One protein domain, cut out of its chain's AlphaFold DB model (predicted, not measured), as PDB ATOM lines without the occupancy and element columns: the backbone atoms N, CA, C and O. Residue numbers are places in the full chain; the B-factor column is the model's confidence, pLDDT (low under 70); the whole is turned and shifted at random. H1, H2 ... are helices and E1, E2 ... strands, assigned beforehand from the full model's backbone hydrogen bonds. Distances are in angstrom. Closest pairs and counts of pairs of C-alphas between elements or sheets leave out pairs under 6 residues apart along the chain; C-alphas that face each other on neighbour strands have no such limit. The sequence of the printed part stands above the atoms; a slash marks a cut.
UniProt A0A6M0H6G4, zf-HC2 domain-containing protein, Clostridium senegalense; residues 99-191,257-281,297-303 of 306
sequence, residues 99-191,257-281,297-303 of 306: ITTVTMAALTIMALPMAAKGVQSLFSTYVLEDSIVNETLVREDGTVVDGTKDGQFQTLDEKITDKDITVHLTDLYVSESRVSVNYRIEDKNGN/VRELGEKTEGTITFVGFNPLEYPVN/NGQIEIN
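What this domain is: This is residues 99 to 191, 257 to 281 and 297 to 303 of the 306 residues of the protein "zf-HC2 domain-containing protein" of Clostridium senegalense (UniProt A0A6M0H6G4). A long, twisted sheet of five strands has one helix, H1, running slantwise over one face, while a short separate strand, E6, lies over the other face by E1 and E2. The opening stretch, residues 99 to 113, runs back along H1, and the link of residues 136 to 151 reaches to one end of the length. The printed part has 125 residues, with H1, H2, E1, E2, E3, E4, E5 and E6 in that order along the chain. The sheet's order is E1, E2, E3, E5, E4, antiparallel throughout, and the class is mixed, helices and strands. The whole is compact, with a radius of gyration of the C-alphas of 15.1 A, but elongated, spanning 49 by 27 by 24 A.

How they stand to each other: Begin with residues 106 to 107, which pair briefly, in parallel, with residues 152 to 153 of E1, residues 152 to 162. Next comes H1, residues 114 to 128, on the sheet of E1, E2 (165 to 174), E3 (178 to 187), E5 (265 to 271) and E4 (257 to 262), at a height over the sheet of 8.3 A. With the sheet it makes two layers, a helix on one face. It lies over E3 and E5, and on the local plane stands at 35 degrees to E3, slantwise to the strands; its closest C-alphas to E3 are Phe 123 and Asn 182, 6.2 A apart. H2, residues 131 to 135, only grazes the sheet with residues 132 to 134. In H2 every O i to N i+4 pair is within hydrogen-bond range; in H1 9 of 11 are. E1, E2 and E3 form a meander, each strand the antiparallel neighbour of the one before. Look for N 154 and O 172 at 2.8 A between E1 and E2, N 168 and O 184 at 2.8 A between E2 and E3, N 181 and O 268 at 2.8 A between E3 and E5, and N 260 and O 267 at 2.9 A in the hairpin of E4 and E5. E6, residues 297 to 302, pairs with no named strand; its closest C-alpha to E1 is Gly 298, 6.9 A from Ile 160.

Where its parts are: Find C-alpha 114 at (24.626, -28.229, -17.935); from there H1 runs 21.5 A to C-alpha 128. E1 starts at C-alpha 152, (34.640, -45.296, -24.274), and runs 30.6 A; E2 runs 26.7 A and E3 29.4 A. H2 is 5.2 A long, E4 15.7 A and E5 19.7 A. E6, 16.3 A long, ends at C-alpha 302, (24.775, -49.427, -30.121).

The domain as a whole: The two farthest C-alphas, Asp 141 and Asn 189, are 50.3 A apart. Residues 192 to 256 and 282 to 296 are not printed, leaving gaps of 26.4 A and 12.9 A between C-alphas. The link H2 to E1 is long, with 16 residues. Mean pLDDT of the printed part is 74.4, and it is under 70 in residues 99 to 122, 125, 131 to 132, 134 to 147 and 273 to 274.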
ATOM      1  N   ILE A  99      47.544 -54.886  -9.654       30.67
ATOM      2  CA  ILE A  99      46.602 -53.775  -9.855       30.67
ATOM      3  C   ILE A  99      47.401 -52.508 -10.156       30.67
ATOM      4  O   ILE A  99      47.543 -51.628  -9.319       30.67
ATOM      5  N   THR A 100      48.011 -52.459 -11.337       26.08
ATOM      6  CA  THR A 100      48.521 -51.214 -11.933       26.08
ATOM      7  C   THR A 100      48.428 -51.336 -13.447       26.08
ATOM      8  O   THR A 100      49.440 -51.384 -14.142       26.08
ATOM      9  N   THR A 101      47.199 -51.403 -13.944       26.77
ATOM     10  CA  THR A 101      46.884 -50.987 -15.308       26.77
ATOM     11  C   THR A 101      45.646 -50.115 -15.180       26.77
ATOM     12  O   THR A 101      44.528 -50.603 -15.207       26.77
ATOM     13  N   VAL A 102      45.847 -48.828 -14.894       28.55
ATOM     14  CA  VAL A 102      44.774 -47.842 -15.047       28.55
ATOM     15  C   VAL A 102      44.686 -47.590 -16.545       28.55
ATOM     16  O   VAL A 102      45.489 -46.840 -17.098       28.55
ATOM     17  N   THR A 103      43.788 -48.302 -17.217       30.09
ATOM     18  CA  THR A 103      43.448 -48.041 -18.616       30.09
ATOM     19  C   THR A 103      42.517 -46.831 -18.612       30.09
ATOM     20  O   THR A 103      41.389 -46.910 -18.135       30.09
ATOM     21  N   MET A 104      43.024 -45.667 -19.028       31.38
ATOM     22  CA  MET A 104      42.254 -44.421 -19.059       31.38
ATOM     23  C   MET A 104      41.140 -44.530 -20.108       31.38
ATOM     24  O   MET A 104      41.423 -44.522 -21.304       31.38
ATOM     25  N   ALA A 105      39.884 -44.611 -19.667       37.44
ATOM     26  CA  ALA A 105      38.729 -44.429 -20.541       37.44
ATOM     27  C   ALA A 105      38.734 -42.983 -21.066       37.44
ATOM     28  O   ALA A 105      38.724 -42.029 -20.284       37.44
ATOM     29  N   ALA A 106      38.785 -42.805 -22.386       32.75
ATOM     30  CA  ALA A 106      38.722 -41.482 -22.992       32.75
ATOM     31  C   ALA A 106      37.303 -40.910 -22.817       32.75
ATOM     32  O   ALA A 106      36.339 -41.402 -23.403       32.75
ATOM     33  N   LEU A 107      37.169 -39.882 -21.978       37.09
ATOM     34  CA  LEU A 107      35.941 -39.104 -21.822       37.09
ATOM     35  C   LEU A 107      35.859 -38.068 -22.953       37.09
ATOM     36  O   LEU A 107      36.343 -36.947 -22.816       37.09
ATOM     37  N   THR A 108      35.247 -38.421 -24.083       35.72
ATOM     38  CA  THR A 108      34.834 -37.426 -25.085       35.72
ATOM     39  C   THR A 108      33.532 -36.773 -24.638       35.72
ATOM     40  O   THR A 108      32.449 -37.320 -24.821       35.72
ATOM     41  N   ILE A 109      33.632 -35.599 -24.017       36.41
ATOM     42  CA  ILE A 109      32.475 -34.830 -23.555       36.41
ATOM     43  C   ILE A 109      32.000 -33.944 -24.712       36.41
ATOM     44  O   ILE A 109      32.523 -32.850 -24.928       36.41
ATOM     45  N   MET A 110      31.030 -34.421 -25.495       35.44
ATOM     46  CA  MET A 110      30.353 -33.560 -26.467       35.44
ATOM     47  C   MET A 110      29.409 -32.573 -25.764       35.44
ATOM     48  O   MET A 110      28.997 -32.767 -24.621       35.44
ATOM     49  N   ALA A 111      29.122 -31.468 -26.454       34.41
ATOM     50  CA  ALA A 111      28.433 -30.275 -25.970       34.41
ATOM     51  C   ALA A 111      27.000 -30.538 -25.458       34.41
ATOM     52  O   ALA A 111      26.019 -30.290 -26.156       34.41
ATOM     53  N   LEU A 112      26.882 -31.005 -24.217       38.50
ATOM     54  CA  LEU A 112      25.611 -31.210 -23.529       38.50
ATOM     55  C   LEU A 112      25.187 -29.989 -22.687       38.50
ATOM     56  O   LEU A 112      26.042 -29.242 -22.192       38.50
ATOM     57  N   PRO A 113      23.871 -29.785 -22.477       39.16
ATOM     58  CA  PRO A 113      23.360 -28.813 -21.516       39.16
ATOM     59  C   PRO A 113      23.791 -29.162 -20.082       39.16
ATOM     60  O   PRO A 113      23.929 -30.322 -19.711       39.16
ATOM     61  N   MET A 114      23.967 -28.138 -19.249       36.59
ATOM     62  CA  MET A 114      24.626 -28.229 -17.935       36.59
ATOM     63  C   MET A 114      24.048 -29.234 -16.936       36.59
ATOM     64  O   MET A 114      24.801 -29.801 -16.149       36.59
ATOM     65  N   ALA A 115      22.737 -29.467 -16.985       39.62
ATOM     66  CA  ALA A 115      22.071 -30.501 -16.196       39.62
ATOM     67  C   ALA A 115      22.633 -31.903 -16.501       39.62
ATOM     68  O   ALA A 115      22.896 -32.694 -15.601       39.62
ATOM     69  N   ALA A 116      22.901 -32.184 -17.778       40.47
ATOM     70  CA  ALA A 116      23.386 -33.480 -18.232       40.47
ATOM     71  C   ALA A 116      24.867 -33.714 -17.887       40.47
ATOM     72  O   ALA A 116      25.249 -34.842 -17.598       40.47
ATOM     73  N   LYS A 117      25.700 -32.664 -17.806       48.06
ATOM     74  CA  LYS A 117      27.118 -32.825 -17.428       48.06
ATOM     75  C   LYS A 117      27.311 -33.263 -15.971       48.06
ATOM     76  O   LYS A 117      28.244 -34.001 -15.668       48.06
ATOM     77  N   GLY A 118      26.437 -32.833 -15.059       47.41
ATOM     78  CA  GLY A 118      26.468 -33.330 -13.685       47.41
ATOM     79  C   GLY A 118      26.093 -34.813 -13.602       47.41
ATOM     80  O   GLY A 118      26.774 -35.610 -12.951       47.41
ATOM     81  N   VAL A 119      25.052 -35.201 -14.335       49.00
ATOM     82  CA  VAL A 119      24.606 -36.594 -14.465       49.00
ATOM     83  C   VAL A 119      25.694 -37.482 -15.089       49.00
ATOM     84  O   VAL A 119      25.886 -38.608 -14.635       49.00
ATOM     85  N   GLN A 120      26.496 -36.957 -16.020       55.66
ATOM     86  CA  GLN A 120      27.651 -37.658 -16.591       55.66
ATOM     87  C   GLN A 120      28.724 -38.017 -15.539       55.66
ATOM     88  O   GLN A 120      29.333 -39.086 -15.628       55.66
ATOM     89  N   SER A 121      28.948 -37.182 -14.513       58.62
ATOM     90  CA  SER A 121      29.888 -37.516 -13.419       58.62
ATOM     91  C   SER A 121      29.388 -38.689 -12.566       58.62
ATOM     92  O   SER A 121      30.147 -39.595 -12.232       58.62
ATOM     93  N   LEU A 122      28.078 -38.746 -12.301       68.38
ATOM     94  CA  LEU A 122      27.448 -39.861 -11.593       68.38
ATOM     95  C   LEU A 122      27.500 -41.145 -12.422       68.38
ATOM     96  O   LEU A 122      27.869 -42.198 -11.907       68.38
ATOM     97  N   PHE A 123      27.179 -41.045 -13.710       77.19
ATOM     98  CA  PHE A 123      27.256 -42.165 -14.639       77.19
ATOM     99  C   PHE A 123      28.677 -42.724 -14.748       77.19
ATOM    100  O   PHE A 123      28.883 -43.926 -14.596       77.19
ATOM    101  N   SER A 124      29.671 -41.861 -14.970       72.44
ATOM    102  CA  SER A 124      31.072 -42.282 -15.046       72.44
ATOM    103  C   SER A 124      31.556 -42.900 -13.735       72.44
ATOM    104  O   SER A 124      32.217 -43.930 -13.785       72.44
ATOM    105  N   THR A 125      31.140 -42.381 -12.579       69.25
ATOM    106  CA  THR A 125      31.422 -42.999 -11.270       69.25
ATOM    107  C   THR A 125      30.798 -44.393 -11.166       69.25
ATOM    108  O   THR A 125      31.492 -45.366 -10.876       69.25
ATOM    109  N   TYR A 126      29.506 -44.537 -11.488       79.38
ATOM    110  CA  TYR A 126      28.829 -45.841 -11.524       79.38
ATOM    111  C   TYR A 126      29.463 -46.823 -12.511       79.38
ATOM    112  O   TYR A 126      29.339 -48.032 -12.336       79.38
ATOM    113  N   VAL A 127      30.148 -46.333 -13.541       80.88
ATOM    114  CA  VAL A 127      30.884 -47.182 -14.473       80.88
ATOM    115  C   VAL A 127      32.258 -47.568 -13.930       80.88
ATOM    116  O   VAL A 127      32.571 -48.758 -13.833       80.88
ATOM    117  N   LEU A 128      33.074 -46.581 -13.577       77.69
ATOM    118  CA  LEU A 128      34.489 -46.750 -13.250       77.69
ATOM    119  C   LEU A 128      34.702 -47.381 -11.870       77.69
ATOM    120  O   LEU A 128      35.646 -48.147 -11.695       77.69
ATOM    121  N   GLU A 129      33.805 -47.136 -10.917       75.12
ATOM    122  CA  GLU A 129      33.924 -47.652  -9.547       75.12
ATOM    123  C   GLU A 129      33.133 -48.947  -9.296       75.12
ATOM    124  O   GLU A 129      33.132 -49.477  -8.181       75.12
ATOM    125  N   ASP A 130      32.471 -49.508 -10.316       72.50
ATOM    126  CA  ASP A 130      31.763 -50.789 -10.196       72.50
ATOM    127  C   ASP A 130      32.744 -51.968 -10.131       72.50
ATOM    128  O   ASP A 130      32.951 -52.697 -11.101       72.50
ATOM    129  N   SER A 131      33.341 -52.173  -8.957       68.38
ATOM    130  CA  SER A 131      34.289 -53.266  -8.697       68.38
ATOM    131  C   SER A 131      33.729 -54.656  -9.018       68.38
ATOM    132  O   SER A 131      34.495 -55.550  -9.373       68.38
ATOM    133  N   ILE A 132      32.405 -54.860  -8.957       67.25
ATOM    134  CA  ILE A 132      31.795 -56.146  -9.318       67.25
ATOM    135  C   ILE A 132      32.005 -56.391 -10.813       67.25
ATOM    136  O   ILE A 132      32.571 -57.413 -11.204       67.25
ATOM    137  N   VAL A 133      31.604 -55.438 -11.648       70.88
ATOM    138  CA  VAL A 133      31.748 -55.546 -13.105       70.88
ATOM    139  C   VAL A 133      33.216 -55.462 -13.538       70.88
ATOM    140  O   VAL A 133      33.613 -56.158 -14.471       70.88
ATOM    141  N   ASN A 134      34.025 -54.651 -12.857       69.06
ATOM    142  CA  ASN A 134      35.381 -54.323 -13.293       69.06
ATOM    143  C   ASN A 134      36.445 -55.320 -12.804       69.06
ATOM    144  O   ASN A 134      37.490 -55.440 -13.437       69.06
ATOM    145  N   GLU A 135      36.209 -56.036 -11.699       63.66
ATOM    146  CA  GLU A 135      37.259 -56.849 -11.061       63.66
ATOM    147  C   GLU A 135      36.854 -58.294 -10.739       63.66
ATOM    148  O   GLU A 135      37.729 -59.123 -10.475       63.66
ATOM    149  N   THR A 136      35.556 -58.627 -10.722       56.91
ATOM    150  CA  THR A 136      35.103 -59.938 -10.207       56.91
ATOM    151  C   THR A 136      34.682 -60.944 -11.271       56.91
ATOM    152  O   THR A 136      34.564 -62.133 -10.968       56.91
ATOM    153  N   LEU A 137      34.481 -60.509 -12.513       62.22
ATOM    154  CA  LEU A 137      34.074 -61.396 -13.597       62.22
ATOM    155  C   LEU A 137      35.272 -62.193 -14.111       62.22
ATOM    156  O   LEU A 137      36.310 -61.630 -14.443       62.22
ATOM    157  N   VAL A 138      35.130 -63.516 -14.181       61.19
ATOM    158  CA  VAL A 138      36.194 -64.431 -14.609       61.19
ATOM    159  C   VAL A 138      35.661 -65.327 -15.719       61.19
ATOM    160  O   VAL A 138      34.587 -65.912 -15.582       61.19
ATOM    161  N   ARG A 139      36.401 -65.424 -16.825       62.56
ATOM    162  CA  ARG A 139      36.092 -66.315 -17.949       62.56
ATOM    163  C   ARG A 139      36.399 -67.771 -17.602       62.56
ATOM    164  O   ARG A 139      37.110 -68.060 -16.642       62.56
ATOM    165  N   GLU A 140      35.922 -68.696 -18.429       60.62
ATOM    166  CA  GLU A 140      36.177 -70.135 -18.255       60.62
ATOM    167  C   GLU A 140      37.673 -70.491 -18.245       60.62
ATOM    168  O   GLU A 140      38.087 -71.424 -17.558       60.62
ATOM    169  N   ASP A 141      38.502 -69.723 -18.958       61.56
ATOM    170  CA  ASP A 141      39.960 -69.891 -18.998       61.56
ATOM    171  C   ASP A 141      40.694 -69.303 -17.770       61.56
ATOM    172  O   ASP A 141      41.920 -69.384 -17.674       61.56
ATOM    173  N   GLY A 142      39.955 -68.723 -16.818       55.09
ATOM    174  CA  GLY A 142      40.489 -68.107 -15.605       55.09
ATOM    175  C   GLY A 142      40.963 -66.661 -15.778       55.09
ATOM    176  O   GLY A 142      41.511 -66.094 -14.827       55.09
ATOM    177  N   THR A 143      40.777 -66.045 -16.951       63.03
ATOM    178  CA  THR A 143      41.083 -64.623 -17.160       63.03
ATOM    179  C   THR A 143      40.029 -63.727 -16.511       63.03
ATOM    180  O   THR A 143      38.832 -63.976 -16.623       63.03
ATOM    181  N   VAL A 144      40.472 -62.673 -15.818       63.06
ATOM    182  CA  VAL A 144      39.571 -61.651 -15.265       63.06
ATOM    183  C   VAL A 144      39.124 -60.732 -16.400       63.06
ATOM    184  O   VAL A 144      39.953 -60.253 -17.175       63.06
ATOM    185  N   VAL A 145      37.819 -60.509 -16.498       61.88
ATOM    186  CA  VAL A 145      37.208 -59.541 -17.404       61.88
ATOM    187  C   VAL A 145      37.301 -58.172 -16.743       61.88
ATOM    188  O   VAL A 145      36.635 -57.918 -15.745       61.88
ATOM    189  N   ASP A 146      38.135 -57.299 -17.301       69.25
ATOM    190  CA  ASP A 146      38.141 -55.881 -16.947       69.25
ATOM    191  C   ASP A 146      37.060 -55.175 -17.770       69.25
ATOM    192  O   ASP A 146      37.236 -54.913 -18.961       69.25
ATOM    193  N   GLY A 147      35.928 -54.888 -17.125       66.12
ATOM    194  CA  GLY A 147      34.787 -54.215 -17.741       66.12
ATOM    195  C   GLY A 147      35.083 -52.802 -18.255       66.12
ATOM    196  O   GLY A 147      34.274 -52.276 -19.025       66.12
ATOM    197  N   THR A 148      36.219 -52.204 -17.871       71.44
ATOM    198  CA  THR A 148      36.636 -50.864 -18.309       71.44
ATOM    199  C   THR A 148      37.652 -50.852 -19.447       71.44
ATOM    200  O   THR A 148      37.948 -49.803 -20.031       71.44
ATOM    201  N   LYS A 149      38.210 -52.019 -19.767       71.00
ATOM    202  CA  LYS A 149      39.298 -52.133 -20.728       71.00
ATOM    203  C   LYS A 149      38.858 -51.673 -22.116       71.00
ATOM    204  O   LYS A 149      37.855 -52.148 -22.646       71.00
ATOM    205  N   ASP A 150      39.646 -50.763 -22.692       71.75
ATOM    206  CA  ASP A 150      39.434 -50.172 -24.020       71.75
ATOM    207  C   ASP A 150      38.032 -49.554 -24.200       71.75
ATOM    208  O   ASP A 150      37.534 -49.427 -25.316       71.75
ATOM    209  N   GLY A 151      37.372 -49.190 -23.094       75.81
ATOM    210  CA  GLY A 151      36.023 -48.652 -23.134       75.81
ATOM    211  C   GLY A 151      35.972 -47.139 -23.315       75.81
ATOM    212  O   GLY A 151      36.880 -46.399 -22.927       75.81
ATOM    213  N   GLN A 152      34.863 -46.681 -23.883       79.31
ATOM    214  CA  GLN A 152      34.640 -45.296 -24.274       79.31
ATOM    215  C   GLN A 152      33.274 -44.799 -23.809       79.31
ATOM    216  O   GLN A 152      32.266 -45.504 -23.917       79.31
ATOM    217  N   PHE A 153      33.250 -43.559 -23.323       79.44
ATOM    218  CA  PHE A 153      32.016 -42.841 -23.027       79.44
ATOM    219  C   PHE A 153      31.525 -42.104 -24.272       79.44
ATOM    220  O   PHE A 153      32.296 -41.439 -24.962       79.44
ATOM    221  N   GLN A 154      30.228 -42.206 -24.535       79.12
ATOM    222  CA  GLN A 154      29.533 -41.596 -25.659       79.12
ATOM    223  C   GLN A 154      28.246 -40.933 -25.172       79.12
ATOM    224  O   GLN A 154      27.598 -41.412 -24.243       79.12
ATOM    225  N   THR A 155      27.855 -39.847 -25.826       79.69
ATOM    226  CA  THR A 155      26.541 -39.231 -25.623       79.69
ATOM    227  C   THR A 155      25.500 -39.966 -26.462       79.69
ATOM    228  O   THR A 155      25.779 -40.297 -27.613       79.69
ATOM    229  N   LEU A 156      24.311 -40.195 -25.898       81.75
ATOM    230  CA  LEU A 156      23.202 -40.852 -26.592       81.75
ATOM    231  C   LEU A 156      22.029 -39.888 -26.865       81.75
ATOM    232  O   LEU A 156      21.583 -39.813 -28.001       81.75
ATOM    233  N   ASP A 157      21.585 -39.109 -25.866       86.00
ATOM    234  CA  ASP A 157      20.448 -38.149 -25.933       86.00
ATOM    235  C   ASP A 157      19.179 -38.696 -26.631       86.00
ATOM    236  O   ASP A 157      18.496 -37.998 -27.382       86.00
ATOM    237  N   GLU A 158      18.832 -39.956 -26.362       92.00
ATOM    238  CA  GLU A 158      17.656 -40.616 -26.937       92.00
ATOM    239  C   GLU A 158      16.448 -40.501 -26.002       92.00
ATOM    240  O   GLU A 158      16.548 -40.719 -24.792       92.00
ATOM    241  N   LYS A 159      15.277 -40.155 -26.552       95.00
ATOM    242  CA  LYS A 159      14.068 -39.851 -25.765       95.00
ATOM    243  C   LYS A 159      12.860 -40.627 -26.259       95.00
ATOM    244  O   LYS A 159      12.424 -40.469 -27.396       95.00
ATOM    245  N   ILE A 160      12.243 -41.373 -25.350       97.44
ATOM    246  CA  ILE A 160      10.995 -42.104 -25.584       97.44
ATOM    247  C   ILE A 160       9.941 -41.508 -24.659       97.44
ATOM    248  O   ILE A 160      10.125 -41.492 -23.447       97.44
ATOM    249  N   THR A 161       8.847 -40.978 -25.208       97.06
ATOM    250  CA  THR A 161       7.841 -40.236 -24.426       97.06
ATOM    251  C   THR A 161       6.439 -40.784 -24.647       97.06
ATOM    252  O   THR A 161       5.993 -40.918 -25.782       97.06
ATOM    253  N   ASP A 162       5.730 -41.016 -23.548       97.88
ATOM    254  CA  ASP A 162       4.296 -41.298 -23.491       97.88
ATOM    255  C   ASP A 162       3.747 -40.778 -22.153       97.88
ATOM    256  O   ASP A 162       4.472 -40.667 -21.166       97.88
ATOM    257  N   LYS A 163       2.461 -40.417 -22.110       96.56
ATOM    258  CA  LYS A 163       1.766 -39.926 -20.899       96.56
ATOM    259  C   LYS A 163       2.489 -38.805 -20.135       96.56
ATOM    260  O   LYS A 163       2.472 -38.801 -18.907       96.56
ATOM    261  N   ASP A 164       3.086 -37.849 -20.848       95.81
ATOM    262  CA  ASP A 164       3.861 -36.735 -20.269       95.81
ATOM    263  C   ASP A 164       5.085 -37.176 -19.433       95.81
ATOM    264  O   ASP A 164       5.610 -36.381 -18.648       95.81
ATOM    265  N   ILE A 165       5.537 -38.424 -19.602       97.44
ATOM    266  CA  ILE A 165       6.759 -38.972 -19.008       97.44
ATOM    267  C   ILE A 165       7.721 -39.352 -20.131       97.44
ATOM    268  O   ILE A 165       7.331 -40.008 -21.101       97.44
ATOM    269  N   THR A 166       8.984 -38.980 -19.977       97.44
ATOM    270  CA  THR A 166      10.061 -39.289 -20.912       97.44
ATOM    271  C   THR A 166      11.057 -40.242 -20.261       97.44
ATOM    272  O   THR A 166      11.612 -39.946 -19.206       97.44
ATOM    273  N   VAL A 167      11.311 -41.378 -20.911       97.56
ATOM    274  CA  VAL A 167      12.502 -42.200 -20.677       97.56
ATOM    275  C   VAL A 167      13.611 -41.600 -21.529       97.56
ATOM    276  O   VAL A 167      13.557 -41.658 -22.759       97.56
ATOM    277  N   HIS A 168      14.571 -40.962 -20.875       95.06
ATOM    278  CA  HIS A 168      15.663 -40.241 -21.507       95.06
ATOM    279  C   HIS A 168      16.968 -40.993 -21.261       95.06
ATOM    280  O   HIS A 168      17.429 -41.086 -20.125       95.06
ATOM    281  N   LEU A 169      17.558 -41.539 -22.318       94.00
ATOM    282  CA  LEU A 169      18.858 -42.193 -22.276       94.00
ATOM    283  C   LEU A 169      19.925 -41.163 -22.628       94.00
ATOM    284  O   LEU A 169      20.011 -40.713 -23.769       94.00
ATOM    285  N   THR A 170      20.696 -40.741 -21.632       86.88
ATOM    286  CA  THR A 170      21.560 -39.563 -21.770       86.88
ATOM    287  C   THR A 170      22.932 -39.935 -22.312       86.88
ATOM    288  O   THR A 170      23.436 -39.294 -23.235       86.88
ATOM    289  N   ASP A 171      23.511 -41.004 -21.773       86.06
ATOM    290  CA  ASP A 171      24.907 -41.365 -21.961       86.06
ATOM    291  C   ASP A 171      25.062 -42.878 -22.079       86.06
ATOM    292  O   ASP A 171      24.238 -43.668 -21.610       86.06
ATOM    293  N   LEU A 172      26.160 -43.271 -22.704       90.12
ATOM    294  CA  LEU A 172      26.500 -44.636 -23.031       90.12
ATOM    295  C   LEU A 172      27.979 -44.867 -22.709       90.12
ATOM    296  O   LEU A 172      28.832 -44.029 -22.982       90.12
ATOM    297  N   TYR A 173      28.297 -46.023 -22.152       89.06
ATOM    298  CA  TYR A 173      29.651 -46.524 -22.012       89.06
ATOM    299  C   TYR A 173      29.722 -47.864 -22.716       89.06
ATOM    300  O   TYR A 173      28.926 -48.760 -22.433       89.06
ATOM    301  N   VAL A 174      30.665 -47.993 -23.639       89.25
ATOM    302  CA  VAL A 174      30.840 -49.207 -24.430       89.25
ATOM    303  C   VAL A 174      32.268 -49.677 -24.267       89.25
ATOM    304  O   VAL A 174      33.191 -48.895 -24.474       89.25
ATOM    305  N   SER A 175      32.454 -50.944 -23.926       84.19
ATOM    306  CA  SER A 175      33.744 -51.627 -23.971       84.19
ATOM    307  C   SER A 175      33.593 -52.983 -24.658       84.19
ATOM    308  O   SER A 175      32.504 -53.349 -25.113       84.19
ATOM    309  N   GLU A 176      34.685 -53.744 -24.739       81.88
ATOM    310  CA  GLU A 176      34.706 -55.073 -25.355       81.88
ATOM    311  C   GLU A 176      33.591 -55.981 -24.812       81.88
ATOM    312  O   GLU A 176      32.939 -56.669 -25.587       81.88
ATOM    313  N   SER A 177      33.328 -55.960 -23.504       79.88
ATOM    314  CA  SER A 177      32.387 -56.876 -22.841       79.88
ATOM    315  C   SER A 177      31.306 -56.178 -22.016       79.88
ATOM    316  O   SER A 177      30.601 -56.838 -21.250       79.88
ATOM    317  N   ARG A 178      31.174 -54.853 -22.135       87.44
ATOM    318  CA  ARG A 178      30.255 -54.046 -21.327       87.44
ATOM    319  C   ARG A 178      29.524 -53.020 -22.179       87.44
ATOM    320  O   ARG A 178      30.135 -52.300 -22.962       87.44
ATOM    321  N   VAL A 179      28.228 -52.899 -21.932       93.44
ATOM    322  CA  VAL A 179      27.405 -51.770 -22.362       93.44
ATOM    323  C   VAL A 179      26.736 -51.206 -21.119       93.44
ATOM    324  O   VAL A 179      25.943 -51.899 -20.492       93.44
ATOM    325  N   SER A 180      27.030 -49.967 -20.742       94.38
ATOM    326  CA  SER A 180      26.286 -49.261 -19.696       94.38
ATOM    327  C   SER A 180      25.545 -48.084 -20.291       94.38
ATOM    328  O   SER A 180      26.120 -47.321 -21.054       94.38
ATOM    329  N   VAL A 181      24.282 -47.922 -19.928       95.19
ATOM    330  CA  VAL A 181      23.422 -46.848 -20.415       95.19
ATOM    331  C   VAL A 181      22.923 -46.073 -19.211       95.19
ATOM    332  O   VAL A 181      22.383 -46.659 -18.269       95.19
ATOM    333  N   ASN A 182      23.113 -44.761 -19.230       93.31
ATOM    334  CA  ASN A 182      22.523 -43.880 -18.240       93.31
ATOM    335  C   ASN A 182      21.107 -43.501 -18.661       93.31
ATOM    336  O   ASN A 182      20.881 -43.134 -19.815       93.31
ATOM    337  N   TYR A 183      20.165 -43.555 -17.725       93.50
ATOM    338  CA  TYR A 183      18.779 -43.189 -17.966       93.50
ATOM    339  C   TYR A 183      18.266 -42.195 -16.928       93.50
ATOM    340  O   TYR A 183      18.682 -42.189 -15.768       93.50
ATOM    341  N   ARG A 184      17.295 -41.389 -17.353       93.69
ATOM    342  CA  ARG A 184      16.490 -40.499 -16.519       93.69
ATOM    343  C   ARG A 184      15.023 -40.672 -16.871       93.69
ATOM    344  O   ARG A 184      14.670 -40.841 -18.038       93.69
ATOM    345  N   ILE A 185      14.169 -40.615 -15.860       95.44
ATOM    346  CA  ILE A 185      12.719 -40.669 -16.006       95.44
ATOM    347  C   ILE A 185      12.173 -39.286 -15.676       95.44
ATOM    348  O   ILE A 185      12.116 -38.881 -14.512       95.44
ATOM    349  N   GLU A 186      11.812 -38.549 -16.716       92.75
ATOM    350  CA  GLU A 186      11.533 -37.118 -16.657       92.75
ATOM    351  C   GLU A 186      10.039 -36.829 -16.857       92.75
ATOM    352  O   GLU A 186       9.343 -37.533 -17.584       92.75
ATOM    353  N   ASP A 187       9.530 -35.782 -16.211       91.44
ATOM    354  CA  ASP A 187       8.225 -35.199 -16.501       91.44
ATOM    355  C   ASP A 187       8.286 -34.320 -17.763       91.44
ATOM    356  O   ASP A 187       9.354 -34.007 -18.290       91.44
ATOM    357  N   LYS A 188       7.132 -33.825 -18.221       91.69
ATOM    358  CA  LYS A 188       7.034 -32.885 -19.357       91.69
ATOM    359  C   LYS A 188       7.880 -31.605 -19.254       91.69
ATOM    360  O   LYS A 188       7.977 -30.870 -20.232       91.69
ATOM    361  N   ASN A 189       8.411 -31.282 -18.076       87.50
ATOM    362  CA  ASN A 189       9.253 -30.113 -17.844       87.50
ATOM    363  C   ASN A 189      10.745 -30.487 -17.719       87.50
ATOM    364  O   ASN A 189      11.552 -29.600 -17.441       87.50
ATOM    365  N   GLY A 190      11.109 -31.763 -17.886       81.38
ATOM    366  CA  GLY A 190      12.477 -32.265 -17.745       81.38
ATOM    367  C   GLY A 190      12.924 -32.513 -16.298       81.38
ATOM    368  O   GLY A 190      14.118 -32.678 -16.056       81.38
ATOM    369  N   ASN A 191      12.012 -32.505 -15.317       86.81
ATOM    370  CA  ASN A 191      12.344 -32.846 -13.928       86.81
ATOM    371  C   ASN A 191      12.166 -34.344 -13.693       86.81
ATOM    372  O   ASN A 191      11.251 -34.937 -14.249       86.81
ATOM    373  N   VAL A 257      22.896 -58.520 -16.229       82.81
ATOM    374  CA  VAL A 257      22.279 -57.197 -16.120       82.81
ATOM    375  C   VAL A 257      22.444 -56.688 -14.697       82.81
ATOM    376  O   VAL A 257      22.191 -57.416 -13.736       82.81
ATOM    377  N   ARG A 258      22.885 -55.441 -14.562       80.94
ATOM    378  CA  ARG A 258      23.100 -54.783 -13.279       80.94
ATOM    379  C   ARG A 258      22.607 -53.348 -13.329       80.94
ATOM    380  O   ARG A 258      22.989 -52.596 -14.218       80.94
ATOM    381  N   GLU A 259      21.808 -52.966 -12.346       83.06
ATOM    382  CA  GLU A 259      21.307 -51.602 -12.193       83.06
ATOM    383  C   GLU A 259      21.995 -50.904 -11.016       83.06
ATOM    384  O   GLU A 259      22.178 -51.488  -9.944       83.06
ATOM    385  N   LEU A 260      22.387 -49.649 -11.225       80.25
ATOM    386  CA  LEU A 260      22.917 -48.742 -10.210       80.25
ATOM    387  C   LEU A 260      22.132 -47.440 -10.187       80.25
ATOM    388  O   LEU A 260      21.631 -46.987 -11.213       80.25
ATOM    389  N   GLY A 261      22.117 -46.798  -9.027       80.56
ATOM    390  CA  GLY A 261      21.483 -45.502  -8.842       80.56
ATOM    391  C   GLY A 261      20.037 -45.606  -8.379       80.56
ATOM    392  O   GLY A 261      19.632 -46.567  -7.726       80.56
ATOM    393  N   GLU A 262      19.286 -44.549  -8.650       83.56
ATOM    394  CA  GLU A 262      17.913 -44.383  -8.199       83.56
ATOM    395  C   GLU A 262      16.945 -44.830  -9.295       83.56
ATOM    396  O   GLU A 262      17.249 -44.784 -10.482       83.56
ATOM    397  N   LYS A 263      15.721 -45.181  -8.905       85.94
ATOM    398  CA  LYS A 263      14.676 -45.672  -9.824       85.94
ATOM    399  C   LYS A 263      14.326 -44.712 -10.964       85.94
ATOM    400  O   LYS A 263      13.808 -45.133 -11.992       85.94
ATOM    401  N   THR A 264      14.553 -43.418 -10.759       89.31
ATOM    402  CA  THR A 264      14.246 -42.360 -11.729       89.31
ATOM    403  C   THR A 264      15.485 -41.794 -12.409       89.31
ATOM    404  O   THR A 264      15.340 -41.032 -13.359       89.31
ATOM    405  N   GLU A 265      16.686 -42.150 -11.952       89.25
ATOM    406  CA  GLU A 265      17.959 -41.707 -12.520       89.25
ATOM    407  C   GLU A 265      19.058 -42.695 -12.126       89.25
ATOM    408  O   GLU A 265      19.450 -42.783 -10.955       89.25
ATOM    409  N   GLY A 266      19.553 -43.444 -13.105       87.88
ATOM    410  CA  GLY A 266      20.452 -44.551 -12.840       87.88
ATOM    411  C   GLY A 266      21.142 -45.082 -14.082       87.88
ATOM    412  O   GLY A 266      21.028 -44.552 -15.184       87.88
ATOM    413  N   THR A 267      21.882 -46.161 -13.881       90.94
ATOM    414  CA  THR A 267      22.679 -46.812 -14.911       90.94
ATOM    415  C   THR A 267      22.286 -48.270 -15.018       90.94
ATOM    416  O   THR A 267      22.415 -49.020 -14.052       90.94
ATOM    417  N   ILE A 268      21.861 -48.678 -16.210       93.81
ATOM    418  CA  ILE A 268      21.690 -50.082 -16.573       93.81
ATOM    419  C   ILE A 268      22.977 -50.561 -17.241       93.81
ATOM    420  O   ILE A 268      23.454 -49.960 -18.198       93.81
ATOM    421  N   THR A 269      23.579 -51.622 -16.717       91.75
ATOM    422  CA  THR A 269      24.808 -52.223 -17.239       91.75
ATOM    423  C   THR A 269      24.535 -53.639 -17.699       91.75
ATOM    424  O   THR A 269      24.093 -54.479 -16.921       91.75
ATOM    425  N   PHE A 270      24.870 -53.903 -18.951       89.38
ATOM    426  CA  PHE A 270      24.923 -55.217 -19.553       89.38
ATOM    427  C   PHE A 270      26.377 -55.663 -19.619       89.38
ATOM    428  O   PHE A 270      27.228 -54.938 -20.141       89.38
ATOM    429  N   VAL A 271      26.673 -56.846 -19.093       82.19
ATOM    430  CA  VAL A 271      28.031 -57.378 -19.053       82.19
ATOM    431  C   VAL A 271      28.096 -58.832 -19.501       82.19
ATOM    432  O   VAL A 271      27.425 -59.713 -18.958       82.19
ATOM    433  N   GLY A 272      28.907 -59.070 -20.529       70.88
ATOM    434  CA  GLY A 272      29.190 -60.390 -21.073       70.88
ATOM    435  C   GLY A 272      30.462 -60.980 -20.472       70.88
ATOM    436  O   GLY A 272      31.424 -60.270 -20.189       70.88
ATOM    437  N   PHE A 273      30.500 -62.304 -20.320       65.62
ATOM    438  CA  PHE A 273      31.757 -63.015 -20.051       65.62
ATOM    439  C   PHE A 273      32.689 -62.975 -21.272       65.62
ATOM    440  O   PHE A 273      33.912 -62.860 -21.146       65.62
ATOM    441  N   ASN A 274      32.089 -63.037 -22.461       69.69
ATOM    442  CA  ASN A 274      32.770 -62.922 -23.741       69.69
ATOM    443  C   ASN A 274      32.602 -61.512 -24.322       69.69
ATOM    444  O   ASN A 274      31.653 -60.812 -23.952       69.69
ATOM    445  N   PRO A 275      33.499 -61.105 -25.236       79.38
ATOM    446  CA  PRO A 275      33.333 -59.883 -26.009       79.38
ATOM    447  C   PRO A 275      31.969 -59.822 -26.699       79.38
ATOM    448  O   PRO A 275      31.485 -60.825 -27.225       79.38
ATOM    449  N   LEU A 276      31.359 -58.643 -26.698       83.94
ATOM    450  CA  LEU A 276      30.105 -58.380 -27.381       83.94
ATOM    451  C   LEU A 276      30.361 -58.164 -28.869       83.94
ATOM    452  O   LEU A 276      31.221 -57.385 -29.279       83.94
ATOM    453  N   GLU A 277      29.570 -58.842 -29.693       89.06
ATOM    454  CA  GLU A 277      29.617 -58.679 -31.140       89.06
ATOM    455  C   GLU A 277      28.790 -57.462 -31.561       89.06
ATOM    456  O   GLU A 277      27.594 -57.560 -31.837       89.06
ATOM    457  N   TYR A 278      29.422 -56.295 -31.640       89.31
ATOM    458  CA  TYR A 278      28.771 -55.073 -32.118       89.31
ATOM    459  C   TYR A 278      28.464 -55.105 -33.635       89.31
ATOM    460  O   TYR A 278      29.103 -55.848 -34.385       89.31
ATOM    461  N   PRO A 279      27.486 -54.317 -34.125       93.56
ATOM    462  CA  PRO A 279      26.524 -53.549 -33.335       93.56
ATOM    463  C   PRO A 279      25.527 -54.461 -32.608       93.56
ATOM    464  O   PRO A 279      25.211 -55.551 -33.093       93.56
ATOM    465  N   VAL A 280      25.044 -53.998 -31.458       94.88
ATOM    466  CA  VAL A 280      23.950 -54.620 -30.691       94.88
ATOM    467  C   VAL A 280      22.792 -53.636 -30.592       94.88
ATOM    468  O   VAL A 280      23.000 -52.433 -30.694       94.88
ATOM    469  N   ASN A 281      21.575 -54.121 -30.387       96.38
ATOM    470  CA  ASN A 281      20.392 -53.282 -30.245       96.38
ATOM    471  C   ASN A 281      19.925 -53.280 -28.793       96.38
ATOM    472  O   ASN A 281      19.626 -54.339 -28.245       96.38
ATOM    473  N   ASN A 297       8.239 -47.747 -25.762       96.38
ATOM    474  CA  ASN A 297       8.880 -48.774 -26.567       96.38
ATOM    475  C   ASN A 297       9.815 -48.132 -27.592       96.38
ATOM    476  O   ASN A 297       9.426 -47.179 -28.269       96.38
ATOM    477  N   GLY A 298      11.025 -48.663 -27.728       93.88
ATOM    478  CA  GLY A 298      12.006 -48.164 -28.684       93.88
ATOM    479  C   GLY A 298      13.191 -49.104 -28.824       93.88
ATOM    480  O   GLY A 298      13.435 -49.929 -27.952       93.88
ATOM    481  N   GLN A 299      13.925 -48.962 -29.924       94.62
ATOM    482  CA  GLN A 299      15.132 -49.735 -30.179       94.62
ATOM    483  C   GLN A 299      16.251 -48.808 -30.644       94.62
ATOM    484  O   GLN A 299      16.033 -47.961 -31.510       94.62
ATOM    485  N   ILE A 300      17.436 -48.981 -30.067       93.69
ATOM    486  CA  ILE A 300      18.608 -48.142 -30.316       93.69
ATOM    487  C   ILE A 300      19.782 -49.035 -30.693       93.69
ATOM    488  O   ILE A 300      20.154 -49.933 -29.938       93.69
ATOM    489  N   GLU A 301      20.383 -48.778 -31.851       93.88
ATOM    490  CA  GLU A 301      21.603 -49.466 -32.272       93.88
ATOM    491  C   GLU A 301      22.812 -48.884 -31.530       93.88
ATOM    492  O   GLU A 301      23.121 -47.700 -31.635       93.88
ATOM    493  N   ILE A 302      23.531 -49.741 -30.814       91.56
ATOM    494  CA  ILE A 302      24.775 -49.427 -30.121       91.56
ATOM    495  C   ILE A 302      25.936 -49.941 -30.966       91.56
ATOM    496  O   ILE A 302      26.110 -51.149 -31.160       91.56
ATOM    497  N   ASN A 303      26.754 -49.008 -31.454       86.25
ATOM    498  CA  ASN A 303      27.943 -49.298 -32.243       86.25
ATOM    499  C   ASN A 303      29.116 -48.415 -31.781       86.25
ATOM    500  O   ASN A 303      29.078 -47.212 -32.020       86.25
TER     501      ASN A 303